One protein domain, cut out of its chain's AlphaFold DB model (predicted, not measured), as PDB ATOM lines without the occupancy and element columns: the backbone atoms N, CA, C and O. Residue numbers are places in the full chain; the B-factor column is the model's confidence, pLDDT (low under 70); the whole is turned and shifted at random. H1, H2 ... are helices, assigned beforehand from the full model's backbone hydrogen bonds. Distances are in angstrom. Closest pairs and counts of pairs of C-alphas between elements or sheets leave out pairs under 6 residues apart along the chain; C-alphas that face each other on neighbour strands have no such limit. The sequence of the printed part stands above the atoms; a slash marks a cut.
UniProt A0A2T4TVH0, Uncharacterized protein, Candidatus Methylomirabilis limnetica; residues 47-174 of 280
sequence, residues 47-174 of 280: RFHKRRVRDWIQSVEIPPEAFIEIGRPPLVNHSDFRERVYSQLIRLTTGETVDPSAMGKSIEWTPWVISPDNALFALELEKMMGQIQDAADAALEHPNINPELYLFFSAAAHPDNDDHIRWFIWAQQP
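This is residues 47 to 174 of the 280 residues of an uncharacterized protein of Candidatus Methylomirabilis limnetica (UniProt A0A2T4TVH0). H3 runs through the middle of an elongated helical body and is crossed by H1 near one part of its length, by H7 and, farther along, by H6. H2 and H8 lie at one end of the body, the loop of residues 104 to 115 makes the opposite end, and the short helices H4 and H5 pack on H3. The printed part has 128 residues with eight named helices, H1 to H8 in order along the chain, and no named strand: the class is all helix. It is compact, with a radius of gyration of the C-alphas of 15.0 A, and spans 46 by 30 by 24 A.

H1, residues 47 to 58, touches H3, residues 78 to 94, with residues 54 to 58 alone; the closest C-alphas, of Ile 57 and Arg 82, are 6.1 A apart. The two run opposite ways at a steep tilt of 49 degrees. H2, residues 64 to 69, is close to but not clearly touching H8, residues 163 to 170, the closest C-alphas being those of Glu 69 and Ile 165 at 6.7 A. H3 is the hub, touching five helices. It touches H4, residues 100 to 103, at the closest C-alphas of Glu 83 and Pro 100, 4.7 A apart, and H5, residues 116 to 119, at those of Ile 90 and Asp 117, 6.2 A apart. H6, residues 125 to 141, touches H3 about perpendicular at 74 degrees, with the C-alphas of Leu 92 and Ala 135 closest at 5.3 A. H7, residues 147 to 154, touches H3 about perpendicular at 90 degrees, closest at the C-alphas of Val 85 and Leu 149, 4.7 A apart. H7 also touches H6, closest at the C-alphas of Ala 139 and Tyr 150, 5.1 A apart. H8 and H3 are apart, while H8 and H6 are near each other. Each O i to N i+4 pair is within hydrogen-bond range in H1, H3, H6, H7 and H8, and 1 of 2 in H2; H4 and H5 are too short for such a pair.

H1 begins at C-alpha 47, (260.330, 258.321, 225.621), and measures 16.2 A. H3 measures 24.5 A and H6 24.1 A. H8 ends at C-alpha 170, (267.397, 263.283, 262.737).

The C-alphas farthest apart, of Trp 109 and Pro 174, are 48.6 A apart. The printed part has no cut. The link from H4 to H5, 12 residues, is long. Mean pLDDT of the printed part is 90.1; residues 106 to 109 and residue 111 are under 70.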
ATOM      1  N   ARG A  47     261.363 259.329 225.323       90.94
ATOM      2  CA  ARG A  47     260.330 258.321 225.621       90.94
ATOM      3  C   ARG A  47     260.911 257.089 226.310       90.94
ATOM      4  O   ARG A  47     260.302 256.553 227.235       90.94
ATOM      5  N   PHE A  48     262.081 256.630 225.868       93.75
ATOM      6  CA  PHE A  48     262.791 255.518 226.493       93.75
ATOM      7  C   PHE A  48     263.211 255.872 227.923       93.75
ATOM      8  O   PHE A  48     262.919 255.098 228.832       93.75
ATOM      9  N   HIS A  49     263.819 257.038 228.144       94.88
ATOM     10  CA  HIS A  49     264.202 257.522 229.469       94.88
ATOM     11  C   HIS A  49     262.992 257.613 230.407       94.88
ATOM     12  O   HIS A  49     262.988 256.972 231.460       94.88
ATOM     13  N   LYS A  50     261.923 258.300 229.980       93.88
ATOM     14  CA  LYS A  50     260.671 258.446 230.739       93.88
ATOM     15  C   LYS A  50     260.066 257.093 231.103       93.88
ATOM     16  O   LYS A  50     259.672 256.872 232.246       93.88
ATOM     17  N   ARG A  51     260.028 256.154 230.148       94.06
ATOM     18  CA  ARG A  51     259.543 254.789 230.388       94.06
ATOM     19  C   ARG A  51     260.408 254.053 231.408       94.06
ATOM     20  O   ARG A  51     259.863 253.433 232.306       94.06
ATOM     21  N   ARG A  52     261.737 254.128 231.308       95.94
ATOM     22  CA  ARG A  52     262.639 253.424 232.235       95.94
ATOM     23  C   ARG A  52     262.578 253.969 233.653       95.94
ATOM     24  O   ARG A  52     262.563 253.173 234.583       95.94
ATOM     25  N   VAL A  53     262.506 255.288 233.816       95.88
ATOM     26  CA  VAL A  53     262.331 255.910 235.137       95.88
ATOM     27  C   VAL A  53     260.976 255.526 235.729       95.88
ATOM     28  O   VAL A  53     260.905 255.151 236.894       95.88
ATOM     29  N   ARG A  54     259.912 255.509 234.919       94.75
ATOM     30  CA  ARG A  54     258.591 255.028 235.339       94.75
ATOM     31  C   ARG A  54     258.610 253.563 235.774       94.75
ATOM     32  O   ARG A  54     258.153 253.270 236.873       94.75
ATOM     33  N   ASP A  55     259.150 252.673 234.941       95.44
ATOM     34  CA  ASP A  55     259.285 251.243 235.246       95.44
ATOM     35  C   ASP A  55     260.073 251.053 236.558       95.44
ATOM     36  O   ASP A  55     259.733 250.210 237.385       95.44
ATOM     37  N   TRP A  56     261.108 251.871 236.780       96.25
ATOM     38  CA  TRP A  56     261.915 251.833 237.996       96.25
ATOM     39  C   TRP A  56     261.143 252.289 239.235       96.25
ATOM     40  O   TRP A  56     261.154 251.580 240.239       96.25
ATOM     41  N   ILE A  57     260.408 253.402 239.157       95.56
ATOM     42  CA  ILE A  57     259.523 253.859 240.240       95.56
ATOM     43  C   ILE A  57     258.457 252.803 240.559       95.56
ATOM     44  O   ILE A  57     258.159 252.551 241.723       95.56
ATOM     45  N   GLN A  58     257.916 252.137 239.539       93.75
ATOM     46  CA  GLN A  58     256.917 251.080 239.710       93.75
ATOM     47  C   GLN A  58     257.482 249.798 240.330       93.75
ATOM     48  O   GLN A  58     256.738 249.093 241.010       93.75
ATOM     49  N   SER A  59     258.767 249.504 240.111       94.38
ATOM     50  CA  SER A  59     259.430 248.294 240.623       94.38
ATOM     51  C   SER A  59     259.742 248.321 242.120       94.38
ATOM     52  O   SER A  59     260.142 247.302 242.673       94.38
ATOM     53  N   VAL A  60     259.603 249.478 242.768       92.75
ATOM     54  CA  VAL A  60     259.926 249.642 244.185       92.75
ATOM     55  C   VAL A  60     258.669 249.460 245.008       92.75
ATOM     56  O   VAL A  60     257.689 250.189 244.851       92.75
ATOM     57  N   GLU A  61     258.726 248.485 245.901       90.88
ATOM     58  CA  GLU A  61     257.712 248.245 246.914       90.88
ATOM     59  C   GLU A  61     258.143 248.942 248.200       90.88
ATOM     60  O   GLU A  61     259.287 248.808 248.635       90.88
ATOM     61  N   ILE A  62     257.235 249.731 248.777       87.94
ATOM     62  CA  ILE A  62     257.447 250.363 250.077       87.94
ATOM     63  C   ILE A  62     256.471 249.727 251.060       87.94
ATOM     64  O   ILE A  62     255.262 249.782 250.801       87.94
ATOM     65  N   PRO A  63     256.972 249.134 252.159       84.44
ATOM     66  CA  PRO A  63     256.123 248.616 253.219       84.44
ATOM     67  C   PRO A  63     255.230 249.740 253.779       84.44
ATOM     68  O   PRO A  63     255.736 250.841 254.028       84.44
ATOM     69  N   PRO A  64     253.914 249.526 253.965       84.94
ATOM     70  CA  PRO A  64     253.021 250.529 254.551       84.94
ATOM     71  C   PRO A  64     253.500 251.062 255.910       84.94
ATOM     72  O   PRO A  64     253.235 252.217 256.250       84.94
ATOM     73  N   GLU A  65     254.230 250.240 256.662       86.56
ATOM     74  CA  GLU A  65     254.802 250.543 257.974       86.56
ATOM     75  C   GLU A  65     255.785 251.718 257.911       86.56
ATOM     76  O   GLU A  65     255.754 252.583 258.787       86.56
ATOM     77  N   ALA A  66     256.552 251.830 256.822       86.38
ATOM     78  CA  ALA A  66     257.534 252.896 256.647       86.38
ATOM     79  C   ALA A  66     256.887 254.293 256.676       86.38
ATOM     80  O   ALA A  66     257.510 255.251 257.125       86.38
ATOM     81  N   PHE A  67     255.626 254.429 256.239       87.62
ATOM     82  CA  PHE A  67     254.888 255.697 256.326       87.62
ATOM     83  C   PHE A  67     254.503 256.040 257.763       87.62
ATOM     84  O   PHE A  67     254.611 257.197 258.174       87.62
ATOM     85  N   ILE A  68     254.077 255.034 258.525       87.12
ATOM     86  CA  ILE A  68     253.666 255.191 259.921       87.12
ATOM     87  C   ILE A  68     254.872 255.615 260.762       87.12
ATOM     88  O   ILE A  68     254.770 256.549 261.557       87.12
ATOM     89  N   GLU A  69     256.025 254.990 260.534       86.75
ATOM     90  CA  GLU A  69     257.275 255.272 261.247       86.75
ATOM     91  C   GLU A  69     257.790 256.695 261.010       86.75
ATOM     92  O   GLU A  69     258.348 257.313 261.918       86.75
ATOM     93  N   ILE A  70     257.535 257.265 259.828       87.75
ATOM     94  CA  ILE A  70     257.852 258.669 259.531       87.75
ATOM     95  C   ILE A  70     256.729 259.651 259.914       87.75
ATOM     96  O   ILE A  70     256.788 260.832 259.560       87.75
ATOM     97  N   GLY A  71     255.690 259.189 260.619       87.38
ATOM     98  CA  GLY A  71     254.580 260.023 261.091       87.38
ATOM     99  C   GLY A  71     253.644 260.508 259.981       87.38
ATOM    100  O   GLY A  71     253.029 261.570 260.104       87.38
ATOM    101  N   ARG A  72     253.542 259.768 258.872       87.44
ATOM    102  CA  ARG A  72     252.635 260.061 257.755       87.44
ATOM    103  C   ARG A  72     251.482 259.052 257.728       87.44
ATOM    104  O   ARG A  72     251.672 257.889 258.076       87.44
ATOM    105  N   PRO A  73     250.274 259.469 257.304       87.62
ATOM    106  CA  PRO A  73     249.202 258.512 257.080       87.62
ATOM    107  C   PRO A  73     249.637 257.524 255.985       87.62
ATOM    108  O   PRO A  73     250.227 257.961 254.989       87.62
ATOM    109  N   PRO A  74     249.361 256.218 256.141       86.88
ATOM    110  CA  PRO A  74     249.644 255.252 255.093       86.88
ATOM    111  C   PRO A  74     248.885 255.657 253.829       86.88
ATOM    112  O   PRO A  74     247.715 256.047 253.879       86.88
ATOM    113  N   LEU A  75     249.560 255.593 252.685       85.38
ATOM    114  CA  LEU A  75     248.914 255.856 251.407       85.38
ATOM    115  C   LEU A  75     247.935 254.717 251.115       85.38
ATOM    116  O   LEU A  75     248.311 253.549 251.115       85.38
ATOM    117  N   VAL A  76     246.674 255.072 250.860       81.50
ATOM    118  CA  VAL A  76     245.596 254.105 250.589       81.50
ATOM    119  C   VAL A  76     245.865 253.329 249.295       81.50
ATOM    120  O   VAL A  76     245.437 252.187 249.155       81.50
ATOM    121  N   ASN A  77     246.587 253.939 248.351       87.25
ATOM    122  CA  ASN A  77     246.863 253.367 247.043       87.25
ATOM    123  C   ASN A  77     248.350 253.489 246.671       87.25
ATOM    124  O   ASN A  77     248.939 254.570 246.718       87.25
ATOM    125  N   HIS A  78     248.957 252.379 246.238       86.88
ATOM    126  CA  HIS A  78     250.338 252.350 245.751       86.88
ATOM    127  C   HIS A  78     250.559 253.230 244.509       86.88
ATOM    128  O   HIS A  78     251.687 253.670 244.276       86.88
ATOM    129  N   SER A  79     249.525 253.492 243.697       88.88
ATOM    130  CA  SER A  79     249.653 254.438 242.581       88.88
ATOM    131  C   SER A  79     249.964 255.845 243.079       88.88
ATOM    132  O   SER A  79     250.865 256.477 242.536       88.88
ATOM    133  N   ASP A  80     249.315 256.289 244.157       90.81
ATOM    134  CA  ASP A  80     249.479 257.643 244.695       90.81
ATOM    135  C   ASP A  80     250.918 257.874 245.153       90.81
ATOM    136  O   ASP A  80     251.479 258.946 244.936       90.81
ATOM    137  N   PHE A  81     251.547 256.851 245.744       92.62
ATOM    138  CA  PHE A  81     252.964 256.898 246.091       92.62
ATOM    139  C   PHE A  81     253.828 257.147 244.853       92.62
ATOM    140  O   PHE A  81     254.617 258.089 244.813       92.62
ATOM    141  N   ARG A  82     253.660 256.319 243.819       93.62
ATOM    142  CA  ARG A  82     254.469 256.359 242.591       93.62
ATOM    143  C   ARG A  82     254.316 257.687 241.856       93.62
ATOM    144  O   ARG A  82     255.304 258.249 241.386       93.62
ATOM    145  N   GLU A  83     253.095 258.204 241.794       93.06
ATOM    146  CA  GLU A  83     252.803 259.492 241.177       93.06
ATOM    147  C   GLU A  83     253.414 260.663 241.972       93.06
ATOM    148  O   GLU A  83     253.972 261.587 241.377       93.06
ATOM    149  N   ARG A  84     253.403 260.605 243.313       94.06
ATOM    150  CA  ARG A  84     254.071 261.597 244.178       94.06
ATOM    151  C   ARG A  84     255.592 261.547 244.061       94.06
ATOM    152  O   ARG A  84     256.205 262.607 243.965       94.06
ATOM    153  N   VAL A  85     256.193 260.354 244.005       95.69
ATOM    154  CA  VAL A  85     257.633 260.177 243.730       95.69
ATOM    155  C   VAL A  85     258.001 260.853 242.416       95.69
ATOM    156  O   VAL A  85     258.944 261.640 242.366       95.69
ATOM    157  N   TYR A  86     257.235 260.583 241.357       95.12
ATOM    158  CA  TYR A  86     257.466 261.180 240.046       95.12
ATOM    159  C   TYR A  86     257.316 262.707 240.077       95.12
ATOM    160  O   TYR A  86     258.202 263.416 239.609       95.12
ATOM    161  N   SER A  87     256.243 263.228 240.679       94.56
ATOM    162  CA  SER A  87     256.011 264.673 240.792       94.56
ATOM    163  C   SER A  87     257.131 265.378 241.573       94.56
ATOM    164  O   SER A  87     257.638 266.407 241.128       94.56
ATOM    165  N   GLN A  88     257.594 264.798 242.687       96.31
ATOM    166  CA  GLN A  88     258.719 265.334 243.461       96.31
ATOM    167  C   GLN A  88     260.033 265.296 242.688       96.31
ATOM    168  O   GLN A  88     260.784 266.269 242.733       96.31
ATOM    169  N   LEU A  89     260.294 264.214 241.951       96.69
ATOM    170  CA  LEU A  89     261.478 264.109 241.106       96.69
ATOM    171  C   LEU A  89     261.493 265.218 240.048       96.69
ATOM    172  O   LEU A  89     262.501 265.905 239.888       96.69
ATOM    173  N   ILE A  90     260.374 265.428 239.352       95.69
ATOM    174  CA  ILE A  90     260.282 266.470 238.325       95.69
ATOM    175  C   ILE A  90     260.391 267.862 238.952       95.69
ATOM    176  O   ILE A  90     261.143 268.692 238.445       95.69
ATOM    177  N   ARG A  91     259.749 268.098 240.100       96.06
ATOM    178  CA  ARG A  91     259.858 269.365 240.835       96.06
ATOM    179  C   ARG A  91     261.296 269.693 241.221       96.06
ATOM    180  O   ARG A  91     261.726 270.819 241.011       96.06
ATOM    181  N   LEU A  92     262.042 268.735 241.768       96.94
ATOM    182  CA  LEU A  92     263.430 268.970 242.181       96.94
ATOM    183  C   LEU A  92     264.395 269.127 241.003       96.94
ATOM    184  O   LEU A  92     265.396 269.816 241.142       96.94
ATOM    185  N   THR A  93     264.104 268.513 239.856       96.50
ATOM    186  CA  THR A  93     264.988 268.580 238.678       96.50
ATOM    187  C   THR A  93     264.685 269.743 237.741       96.50
ATOM    188  O   THR A  93     265.575 270.203 237.035       96.50
ATOM    189  N   THR A  94     263.439 270.219 237.700       94.94
ATOM    190  CA  THR A  94     263.001 271.253 236.745       94.94
ATOM    191  C   THR A  94     262.490 272.527 237.411       94.94
ATOM    192  O   THR A  94     262.363 273.547 236.743       94.94
ATOM    193  N   GLY A  95     262.192 272.487 238.713       95.62
ATOM    194  CA  GLY A  95     261.527 273.574 239.437       95.62
ATOM    195  C   GLY A  95     260.008 273.628 239.240       95.62
ATOM    196  O   GLY A  95     259.341 274.397 239.927       95.62
ATOM    197  N   GLU A  96     259.447 272.800 238.355       93.50
ATOM    198  CA  GLU A  96     258.035 272.852 237.970       93.50
ATOM    199  C   GLU A  96     257.184 271.815 238.708       93.50
ATOM    200  O   GLU A  96     257.587 270.670 238.936       93.50
ATOM    201  N   THR A  97     255.960 272.195 239.067       91.56
ATOM    202  CA  THR A  97     254.988 271.262 239.648       91.56
ATOM    203  C   THR A  97     254.204 270.576 238.546       91.56
ATOM    204  O   THR A  97     253.505 271.230 237.775       91.56
ATOM    205  N   VAL A  98     254.277 269.249 238.502       89.00
ATOM    206  CA  VAL A  98     253.594 268.455 237.479       89.00
ATOM    207  C   VAL A  98     252.455 267.663 238.099       89.00
ATOM    208  O   VAL A  98     252.607 267.078 239.177       89.00
ATOM    209  N   ASP A  99     251.325 267.649 237.387       88.25
ATOM    210  CA  ASP A  99     250.170 266.796 237.668       88.25
ATOM    211  C   ASP A  99     250.649 265.341 237.838       88.25
ATOM    212  O   ASP A  99     251.213 264.779 236.896       88.25
ATOM    213  N   PRO A 100     250.448 264.709 239.007       80.06
ATOM    214  CA  PRO A 100     250.914 263.348 239.269       80.06
ATOM    215  C   PRO A 100     250.397 262.330 238.227       80.06
ATOM    216  O   PRO A 100     251.124 261.412 237.834       80.06
ATOM    217  N   SER A 101     249.207 262.570 237.658       82.62
ATOM    218  CA  SER A 101     248.629 261.738 236.594       82.62
ATOM    219  C   SER A 101     249.359 261.858 235.246       82.62
ATOM    220  O   SER A 101     249.221 260.990 234.375       82.62
ATOM    221  N   ALA A 102     250.190 262.891 235.052       78.62
ATOM    222  CA  ALA A 102     251.032 263.047 233.864       78.62
ATOM    223  C   ALA A 102     252.064 261.916 233.731       78.62
ATOM    224  O   ALA A 102     252.478 261.585 232.619       78.62
ATOM    225  N   MET A 103     252.412 261.245 234.838       78.06
ATOM    226  CA  MET A 103     253.208 260.018 234.800       78.06
ATOM    227  C   MET A 103     252.533 258.945 233.933       78.06
ATOM    228  O   MET A 103     253.218 258.216 233.215       78.06
ATOM    229  N   GLY A 104     251.200 258.853 233.975       72.38
ATOM    230  CA  GLY A 104     250.402 257.887 233.220       72.38
ATOM    231  C   GLY A 104     250.089 258.322 231.790       72.38
ATOM    232  O   GLY A 104     250.029 257.467 230.903       72.38
ATOM    233  N   LYS A 105     249.951 259.635 231.542       76.88
ATOM    234  CA  LYS A 105     249.637 260.193 230.216       76.88
ATOM    235  C   LYS A 105     250.768 259.857 229.239       76.88
ATOM    236  O   LYS A 105     251.889 260.362 229.285       76.88
ATOM    237  N   SER A 106     250.489 258.857 228.412       57.47
ATOM    238  CA  SER A 106     251.440 258.240 227.504       57.47
ATOM    239  C   SER A 106     251.612 259.089 226.257       57.47
ATOM    240  O   SER A 106     250.627 259.401 225.599       57.47
ATOM    241  N   ILE A 107     252.872 259.313 225.886       62.16
ATOM    242  CA  ILE A 107     253.299 259.630 224.522       62.16
ATOM    243  C   ILE A 107     252.650 260.916 223.999       62.16
ATOM    244  O   ILE A 107     251.648 260.896 223.287       62.16
ATOM    245  N   GLU A 108     253.292 262.047 224.280       66.69
ATOM    246  CA  GLU A 108     253.083 263.236 223.462       66.69
ATOM    247  C   GLU A 108     253.575 262.904 222.045       66.69
ATOM    248  O   GLU A 108     254.764 262.691 221.782       66.69
ATOM    249  N   TRP A 109     252.620 262.732 221.131       68.94
ATOM    250  CA  TRP A 109     252.893 262.461 219.720       68.94
ATOM    251  C   TRP A 109     253.443 263.685 218.993       68.94
ATOM    252  O   TRP A 109     253.968 263.541 217.897       68.94
ATOM    253  N   THR A 110     253.344 264.862 219.606       72.56
ATOM    254  CA  THR A 110     253.832 266.134 219.086       72.56
ATOM    255  C   THR A 110     255.279 266.364 219.535       72.56
ATOM    256  O   THR A 110     255.486 266.815 220.660       72.56
ATOM    257  N   PRO A 111     256.292 266.102 218.684       65.75
ATOM    258  CA  PRO A 111     257.705 266.213 219.070       65.75
ATOM    259  C   PRO A 111     258.153 267.651 219.383       65.75
ATOM    260  O   PRO A 111     259.247 267.855 219.893       65.75
ATOM    261  N   TRP A 112     257.317 268.651 219.087       73.12
ATOM    262  CA  TRP A 112     257.646 270.075 219.190       73.12
ATOM    263  C   TRP A 112     257.163 270.743 220.484       73.12
ATOM    264  O   TRP A 112     257.478 271.908 220.713       73.12
ATOM    265  N   VAL A 113     256.388 270.043 221.317       77.12
ATOM    266  CA  VAL A 113     255.916 270.577 222.601       77.12
ATOM    267  C   VAL A 113     256.814 270.017 223.695       77.12
ATOM    268  O   VAL A 113     256.706 268.851 224.063       77.12
ATOM    269  N   ILE A 114     257.741 270.841 224.185       73.69
ATOM    270  CA  ILE A 114     258.568 270.492 225.341       73.69
ATOM    271  C   ILE A 114     257.756 270.833 226.583       73.69
ATOM    272  O   ILE A 114     257.756 271.968 227.057       73.69
ATOM    273  N   SER A 115     257.016 269.855 227.084       83.62
ATOM    274  CA  SER A 115     256.422 269.933 228.411       83.62
ATOM    275  C   SER A 115     257.530 269.902 229.480       83.62
ATOM    276  O   SER A 115     258.565 269.250 229.277       83.62
ATOM    277  N   PRO A 116     257.372 270.607 230.615       80.25
ATOM    278  CA  PRO A 116     258.385 270.623 231.673       80.25
ATOM    279  C   PRO A 116     258.768 269.226 232.171       80.25
ATOM    280  O   PRO A 116     259.935 268.963 232.448       80.25
ATOM    281  N   ASP A 117     257.816 268.291 232.201       80.31
ATOM    282  CA  ASP A 117     258.074 266.905 232.590       80.31
ATOM    283  C   ASP A 117     258.905 266.133 231.561       80.31
ATOM    284  O   ASP A 117     259.564 265.163 231.925       80.31
ATOM    285  N   ASN A 118     258.931 266.561 230.297       88.38
ATOM    286  CA  ASN A 118     259.802 265.989 229.273       88.38
ATOM    287  C   ASN A 118     261.202 266.617 229.253       88.38
ATOM    288  O   ASN A 118     262.126 265.970 228.757       88.38
ATOM    289  N   ALA A 119     261.395 267.819 229.809       91.50
ATOM    290  CA  ALA A 119     262.685 268.514 229.782       91.50
ATOM    291  C   ALA A 119     263.810 267.687 230.433       91.50
ATOM    292  O   ALA A 119     264.889 267.561 229.855       91.50
ATOM    293  N   LEU A 120     263.534 267.042 231.575       94.19
ATOM    294  CA  LEU A 120     264.473 266.127 232.237       94.19
ATOM    295  C   LEU A 120     264.871 264.957 231.321       94.19
ATOM    296  O   LEU A 120     266.047 264.609 231.210       94.19
ATOM    297  N   PHE A 121     263.893 264.342 230.651       93.88
ATOM    298  CA  PHE A 121     264.117 263.148 229.831       93.88
ATOM    299  C   PHE A 121     264.749 263.458 228.471       93.88
ATOM    300  O   PHE A 121     265.370 262.569 227.883       93.88
ATOM    301  N   ALA A 122     264.643 264.709 228.016       92.12
ATOM    302  CA  ALA A 122     265.319 265.245 226.840       92.12
ATOM    303  C   ALA A 122     266.823 265.497 227.050       92.12
ATOM    304  O   ALA A 122     267.545 265.823 226.103       92.12
ATOM    305  N   LEU A 123     267.350 265.312 228.260       94.75
ATOM    306  CA  LEU A 123     268.786 265.377 228.510       94.75
ATOM    307  C   LEU A 123     269.507 264.106 228.034       94.75
ATOM    308  O   LEU A 123     268.935 263.022 227.899       94.75
ATOM    309  N   GLU A 124     270.807 264.236 227.758       95.12
ATOM    310  CA  GLU A 124     271.699 263.075 227.616       95.12
ATOM    311  C   GLU A 124     271.681 262.237 228.893       95.12
ATOM    312  O   GLU A 124     271.542 262.795 229.977       95.12
ATOM    313  N   LEU A 125     271.828 260.912 228.768       96.00
ATOM    314  CA  LEU A 125     271.686 259.984 229.898       96.00
ATOM    315  C   LEU A 125     272.539 260.412 231.102       96.00
ATOM    316  O   LEU A 125     272.041 260.426 232.218       96.00
ATOM    317  N   GLU A 126     273.787 260.819 230.873       97.38
ATOM    318  CA  GLU A 126     274.701 261.279 231.927       97.38
ATOM    319  C   GLU A 126     274.199 262.552 232.625       97.38
ATOM    320  O   GLU A 126     274.182 262.618 233.851       97.38
ATOM    321  N   LYS A 127     273.717 263.536 231.856       97.62
ATOM    322  CA  LYS A 127     273.145 264.781 232.391       97.62
ATOM    323  C   LYS A 127     271.841 264.522 233.142       97.62
ATOM    324  O   LYS A 127     271.657 265.053 234.232       97.62
ATOM    325  N   MET A 128     270.966 263.679 232.588       97.38
ATOM    326  CA  MET A 128     269.724 263.256 233.236       97.38
ATOM    327  C   MET A 128     270.021 262.582 234.579       97.38
ATOM    328  O   MET A 128     269.404 262.922 235.582       97.38
ATOM    329  N   MET A 129     270.982 261.653 234.618       98.25
ATOM    330  CA  MET A 129     271.371 260.977 235.856       98.25
ATOM    331  C   MET A 129     272.005 261.932 236.866       98.25
ATOM    332  O   MET A 129     271.718 261.795 238.051       98.25
ATOM    333  N   GLY A 130     272.781 262.924 236.414       98.06
ATOM    334  CA  GLY A 130     273.270 264.008 237.269       98.06
ATOM    335  C   GLY A 130     272.127 264.761 237.953       98.06
ATOM    336  O   GLY A 130     272.105 264.851 239.172       98.06
ATOM    337  N   GLN A 131     271.110 265.182 237.193       97.94
ATOM    338  CA  GLN A 131     269.927 265.849 237.756       97.94
ATOM    339  C   GLN A 131     269.142 264.946 238.726       97.94
ATOM    340  O   GLN A 131     268.708 265.394 239.784       97.94
ATOM    341  N   ILE A 132     268.974 263.657 238.401       98.06
ATOM    342  CA  ILE A 132     268.323 262.691 239.305       98.06
ATOM    343  C   ILE A 132     269.141 262.518 240.595       98.06
ATOM    344  O   ILE A 132     268.554 262.381 241.668       98.06
ATOM    345  N   GLN A 133     270.473 262.530 240.508       98.31
ATOM    346  CA  GLN A 133     271.349 262.462 241.673       98.31
ATOM    347  C   GLN A 133     271.237 263.723 242.538       98.31
ATOM    348  O   GLN A 133     271.107 263.588 243.751       98.31
ATOM    349  N   ASP A 134     271.210 264.911 241.934       98.44
ATOM    350  CA  ASP A 134     271.013 266.176 242.652       98.44
ATOM    351  C   ASP A 134     269.658 266.185 243.386       98.44
ATOM    352  O   ASP A 134     269.576 266.534 244.564       98.44
ATOM    353  N   ALA A 135     268.595 265.703 242.733       98.19
ATOM    354  CA  ALA A 135     267.279 265.542 243.353       98.19
ATOM    355  C   ALA A 135     267.282 264.514 244.499       98.19
ATOM    356  O   ALA A 135     266.593 264.702 245.504       98.19
ATOM    357  N   ALA A 136     268.050 263.430 244.370       98.38
ATOM    358  CA  ALA A 136     268.200 262.432 245.422       98.38
ATOM    359  C   ALA A 136     268.968 262.981 246.635       98.38
ATOM    360  O   ALA A 136     268.552 262.745 247.769       98.38
ATOM    361  N   ASP A 137     270.044 263.738 246.401       98.06
ATOM    362  CA  ASP A 137     270.807 264.417 247.452       98.06
ATOM    363  C   ASP A 137     269.916 265.458 248.167       98.06
ATOM    364  O   ASP A 137     269.837 265.446 249.394       98.06
ATOM    365  N   ALA A 138     269.127 266.254 247.435       98.19
ATOM    366  CA  ALA A 138     268.177 267.205 248.024       98.19
ATOM    367  C   ALA A 138     267.063 266.522 248.846       98.19
ATOM    368  O   ALA A 138     266.681 267.002 249.917       98.19
ATOM    369  N   ALA A 139     266.537 265.384 248.378       98.00
ATOM    370  CA  ALA A 139     265.564 264.594 249.134       98.00
ATOM    371  C   ALA A 139     266.182 263.960 250.391       98.00
ATOM    372  O   ALA A 139     265.501 263.826 251.405       98.00
ATOM    373  N   LEU A 140     267.463 263.584 250.341       97.62
ATOM    374  CA  LEU A 140     268.206 263.075 251.490       97.62
ATOM    375  C   LEU A 140     268.491 264.179 252.519       97.62
ATOM    376  O   LEU A 140     268.402 263.918 253.715       97.62
ATOM    377  N   GLU A 141     268.818 265.395 252.084       97.38
ATOM    378  CA  GLU A 141     269.057 266.548 252.964       97.38
ATOM    379  C   GLU A 141     267.772 267.050 253.636       97.38
ATOM    380  O   GLU A 141     267.783 267.388 254.821       97.38
ATOM    381  N   HIS A 142     266.649 267.045 252.910       97.19
ATOM    382  CA  HIS A 142     265.355 267.538 253.391       97.19
ATOM    383  C   HIS A 142     264.230 266.503 253.216       97.19
ATOM    384  O   HIS A 142     263.291 266.709 252.431       97.19
ATOM    385  N   PRO A 143     264.273 265.388 253.970       97.00
ATOM    386  CA  PRO A 143     263.352 264.271 253.770       97.00
ATOM    387  C   PRO A 143     261.899 264.614 254.123       97.00
ATOM    388  O   PRO A 143     260.973 264.014 253.593       97.00
ATOM    389  N   ASN A 144     261.654 265.627 254.957       95.94
ATOM    390  CA  ASN A 144     260.305 266.095 255.286       95.94
ATOM    391  C   ASN A 144     259.612 266.860 254.137       95.94
ATOM    392  O   ASN A 144     258.379 266.861 254.079       95.94
ATOM    393  N   ILE A 145     260.381 267.493 253.238       96.31
ATOM    394  CA  ILE A 145     259.873 268.257 252.081       96.31
ATOM    395  C   ILE A 145     259.531 267.326 250.908       96.31
ATOM    396  O   ILE A 145     258.561 267.570 250.182       96.31
ATOM    397  N   ASN A 146     260.317 266.259 250.731       96.69
ATOM    398  CA  ASN A 146     260.161 265.271 249.658       96.69
ATOM    399  C   ASN A 146     260.099 263.835 250.220       96.69
ATOM    400  O   ASN A 146     260.972 263.024 249.899       96.69
ATOM    401  N   PRO A 147     259.121 263.511 251.088       95.94
ATOM    402  CA  PRO A 147     259.145 262.261 251.843       95.94
ATOM    403  C   PRO A 147     258.990 261.033 250.951       95.94
ATOM    404  O   PRO A 147     259.676 260.038 251.162       95.94
ATOM    405  N   GLU A 148     258.149 261.090 249.922       95.50
ATOM    406  CA  GLU A 148     257.947 259.965 249.014       95.50
ATOM    407  C   GLU A 148     259.196 259.684 248.175       95.50
ATOM    408  O   GLU A 148     259.601 258.531 248.047       95.50
ATOM    409  N   LEU A 149     259.850 260.722 247.648       97.12
ATOM    410  CA  LEU A 149     261.096 260.577 246.899       97.12
ATOM    411  C   LEU A 149     262.249 260.108 247.799       97.12
ATOM    412  O   LEU A 149     263.035 259.247 247.401       97.12
ATOM    413  N   TYR A 150     262.318 260.623 249.028       97.38
ATOM    414  CA  TYR A 150     263.259 260.157 250.040       97.38
ATOM    415  C   TYR A 150     263.085 258.660 250.320       97.38
ATOM    416  O   TYR A 150     264.049 257.891 250.225       97.38
ATOM    417  N   LEU A 151     261.855 258.229 250.618       95.50
ATOM    418  CA  LEU A 151     261.529 256.824 250.849       95.50
ATOM    419  C   LEU A 151     261.825 255.989 249.602       95.50
ATOM    420  O   LEU A 151     262.440 254.936 249.706       95.50
ATOM    421  N   PHE A 152     261.490 256.474 248.404       96.25
ATOM    422  CA  PHE A 152     261.801 255.780 247.157       96.25
ATOM    423  C   PHE A 152     263.287 255.448 247.035       96.25
ATOM    424  O   PHE A 152     263.618 254.312 246.687       96.25
ATOM    425  N   PHE A 153     264.181 256.394 247.329       97.06
ATOM    426  CA  PHE A 153     265.623 256.174 247.230       97.06
ATOM    427  C   PHE A 153     266.190 255.341 248.387       97.06
ATOM    428  O   PHE A 153     267.114 254.554 248.159       97.06
ATOM    429  N   SER A 154     265.631 255.466 249.593       95.75
ATOM    430  CA  SER A 154     266.189 254.888 250.824       95.75
ATOM    431  C   SER A 154     265.552 253.571 251.290       95.75
ATOM    432  O   SER A 154     266.237 252.807 251.961       95.75
ATOM    433  N   ALA A 155     264.315 253.242 250.898       87.62
ATOM    434  CA  ALA A 155     263.552 252.106 251.444       87.62
ATOM    435  C   ALA A 155     264.162 250.721 251.170       87.62
ATOM    436  O   ALA A 155     263.908 249.780 251.907       87.62
ATOM    437  N   ALA A 156     264.986 250.588 250.127       85.25
ATOM    438  CA  ALA A 156     265.697 249.343 249.831       85.25
ATOM    439  C   ALA A 156     267.065 249.241 250.537       85.25
ATOM    440  O   ALA A 156     267.841 248.326 250.245       85.25
ATOM    441  N   ALA A 157     267.407 250.199 251.408       82.25
ATOM    442  CA  ALA A 157     268.565 250.067 252.281       82.25
ATOM    443  C   ALA A 157     268.385 248.830 253.178       82.25
ATOM    444  O   ALA A 157     267.265 248.389 253.407       82.25
ATOM    445  N   HIS A 158     269.501 248.240 253.615       77.44
ATOM    446  CA  HIS A 158     269.560 246.936 254.287       77.44
ATOM    447  C   HIS A 158     268.369 246.701 255.248       77.44
ATOM    448  O   HIS A 158     268.216 247.513 256.160       77.44
ATOM    449  N   PRO A 159     267.567 245.625 255.087       71.88
ATOM    450  CA  PRO A 159     266.324 245.420 255.849       71.88
ATOM    451  C   PRO A 159     266.520 245.450 257.365       71.88
ATOM    452  O   PRO A 159     265.678 245.945 258.095       71.88
ATOM    453  N   ASP A 160     267.675 244.967 257.822       76.69
ATOM    454  CA  ASP A 160     268.035 244.927 259.244       76.69
ATOM    455  C   ASP A 160     268.449 246.293 259.824       76.69
ATOM    456  O   ASP A 160     268.944 246.365 260.949       76.69
ATOM    457  N   ASN A 161     268.357 247.373 259.044       80.56
ATOM    458  CA  ASN A 161     268.912 248.663 259.410       80.56
ATOM    459  C   ASN A 161     267.928 249.812 259.145       80.56
ATOM    460  O   ASN A 161     267.810 250.319 258.028       80.56
ATOM    461  N   ASP A 162     267.331 250.311 260.228       90.81
ATOM    462  CA  ASP A 162     266.415 251.461 260.283       90.81
ATOM    463  C   ASP A 162     267.100 252.811 259.974       90.81
ATOM    464  O   ASP A 162     266.694 253.868 260.456       90.81
ATOM    465  N   ASP A 163     268.187 252.816 259.199       94.25
ATOM    466  CA  ASP A 163     268.934 254.017 258.817       94.25
ATOM    467  C   ASP A 163     268.028 255.068 258.170       94.25
ATOM    468  O   ASP A 163     268.177 256.256 258.452       94.25
ATOM    469  N   HIS A 164     267.080 254.637 257.336       93.44
ATOM    470  CA  HIS A 164     266.156 255.539 256.656       93.44
ATOM    471  C   HIS A 164     265.165 256.199 257.634       93.44
ATOM    472  O   HIS A 164     264.951 257.407 257.594       93.44
ATOM    473  N   ILE A 165     264.638 255.461 258.610       93.50
ATOM    474  CA  ILE A 165     263.757 256.029 259.644       93.50
ATOM    475  C   ILE A 165     264.553 256.961 260.565       93.50
ATOM    476  O   ILE A 165     264.158 258.103 260.813       93.50
ATOM    477  N   ARG A 166     265.724 256.509 261.036       94.56
ATOM    478  CA  ARG A 166     266.597 257.296 261.924       94.56
ATOM    479  C   ARG A 166     267.013 258.607 261.282       94.56
ATOM    480  O   ARG A 166     266.923 259.653 261.922       94.56
ATOM    481  N   TRP A 167     267.434 258.566 260.020       96.25
ATOM    482  CA  TRP A 167     267.809 259.775 259.303       96.25
ATOM    483  C   TRP A 167     266.612 260.691 259.056       96.25
ATOM    484  O   TRP A 167     266.743 261.895 259.260       96.25
ATOM    485  N   PHE A 168     265.440 260.150 258.704       95.75
ATOM    486  CA  PHE A 168     264.224 260.952 258.553       95.75
ATOM    487  C   PHE A 168     263.913 261.774 259.814       95.75
ATOM    488  O   PHE A 168     263.568 262.953 259.718       95.75
ATOM    489  N   ILE A 169     264.065 261.171 260.999       94.75
ATOM    490  CA  ILE A 169     263.854 261.836 262.292       94.75
ATOM    491  C   ILE A 169     264.981 262.838 262.587       94.75
ATOM    492  O   ILE A 169     264.716 263.975 262.978       94.75
ATOM    493  N   TRP A 170     266.243 262.440 262.410       95.69
ATOM    494  CA  TRP A 170     267.397 263.283 262.737       95.69
ATOM    495  C   TRP A 170     267.558 264.493 261.821       95.69
ATOM    496  O   TRP A 170     267.942 265.548 262.312       95.69
ATOM    497  N   ALA A 171     267.222 264.382 260.535       95.94
ATOM    498  CA  ALA A 171     267.308 265.487 259.579       95.94
ATOM    499  C   ALA A 171     266.356 266.654 259.909       95.94
ATOM    500  O   ALA A 171     266.521 267.756 259.398       95.94
ATOM    501  N   GLN A 172     265.359 266.428 260.772       94.25
ATOM    502  CA  GLN A 172     264.437 267.462 261.256       94.25
ATOM    503  C   GLN A 172     264.938 268.166 262.524       94.25
ATOM    504  O   GLN A 172     264.338 269.141 262.974       94.25
ATOM    505  N   GLN A 173     266.008 267.659 263.129       94.38
ATOM    506  CA  GLN A 173     266.582 268.192 264.356       94.38
ATOM    507  C   GLN A 173     267.802 269.054 264.012       94.38
ATOM    508  O   GLN A 173     268.473 268.792 263.012       94.38
ATOM    509  N   PRO A 174     268.138 270.065 264.834       92.69
ATOM    510  CA  PRO A 174     269.419 270.744 264.709       92.69
ATOM    511  C   PRO A 174     270.559 269.712 264.738       92.69
ATOM    512  O   PRO A 174     270.482 268.758 265.525       92.69
TER     513      PRO A 174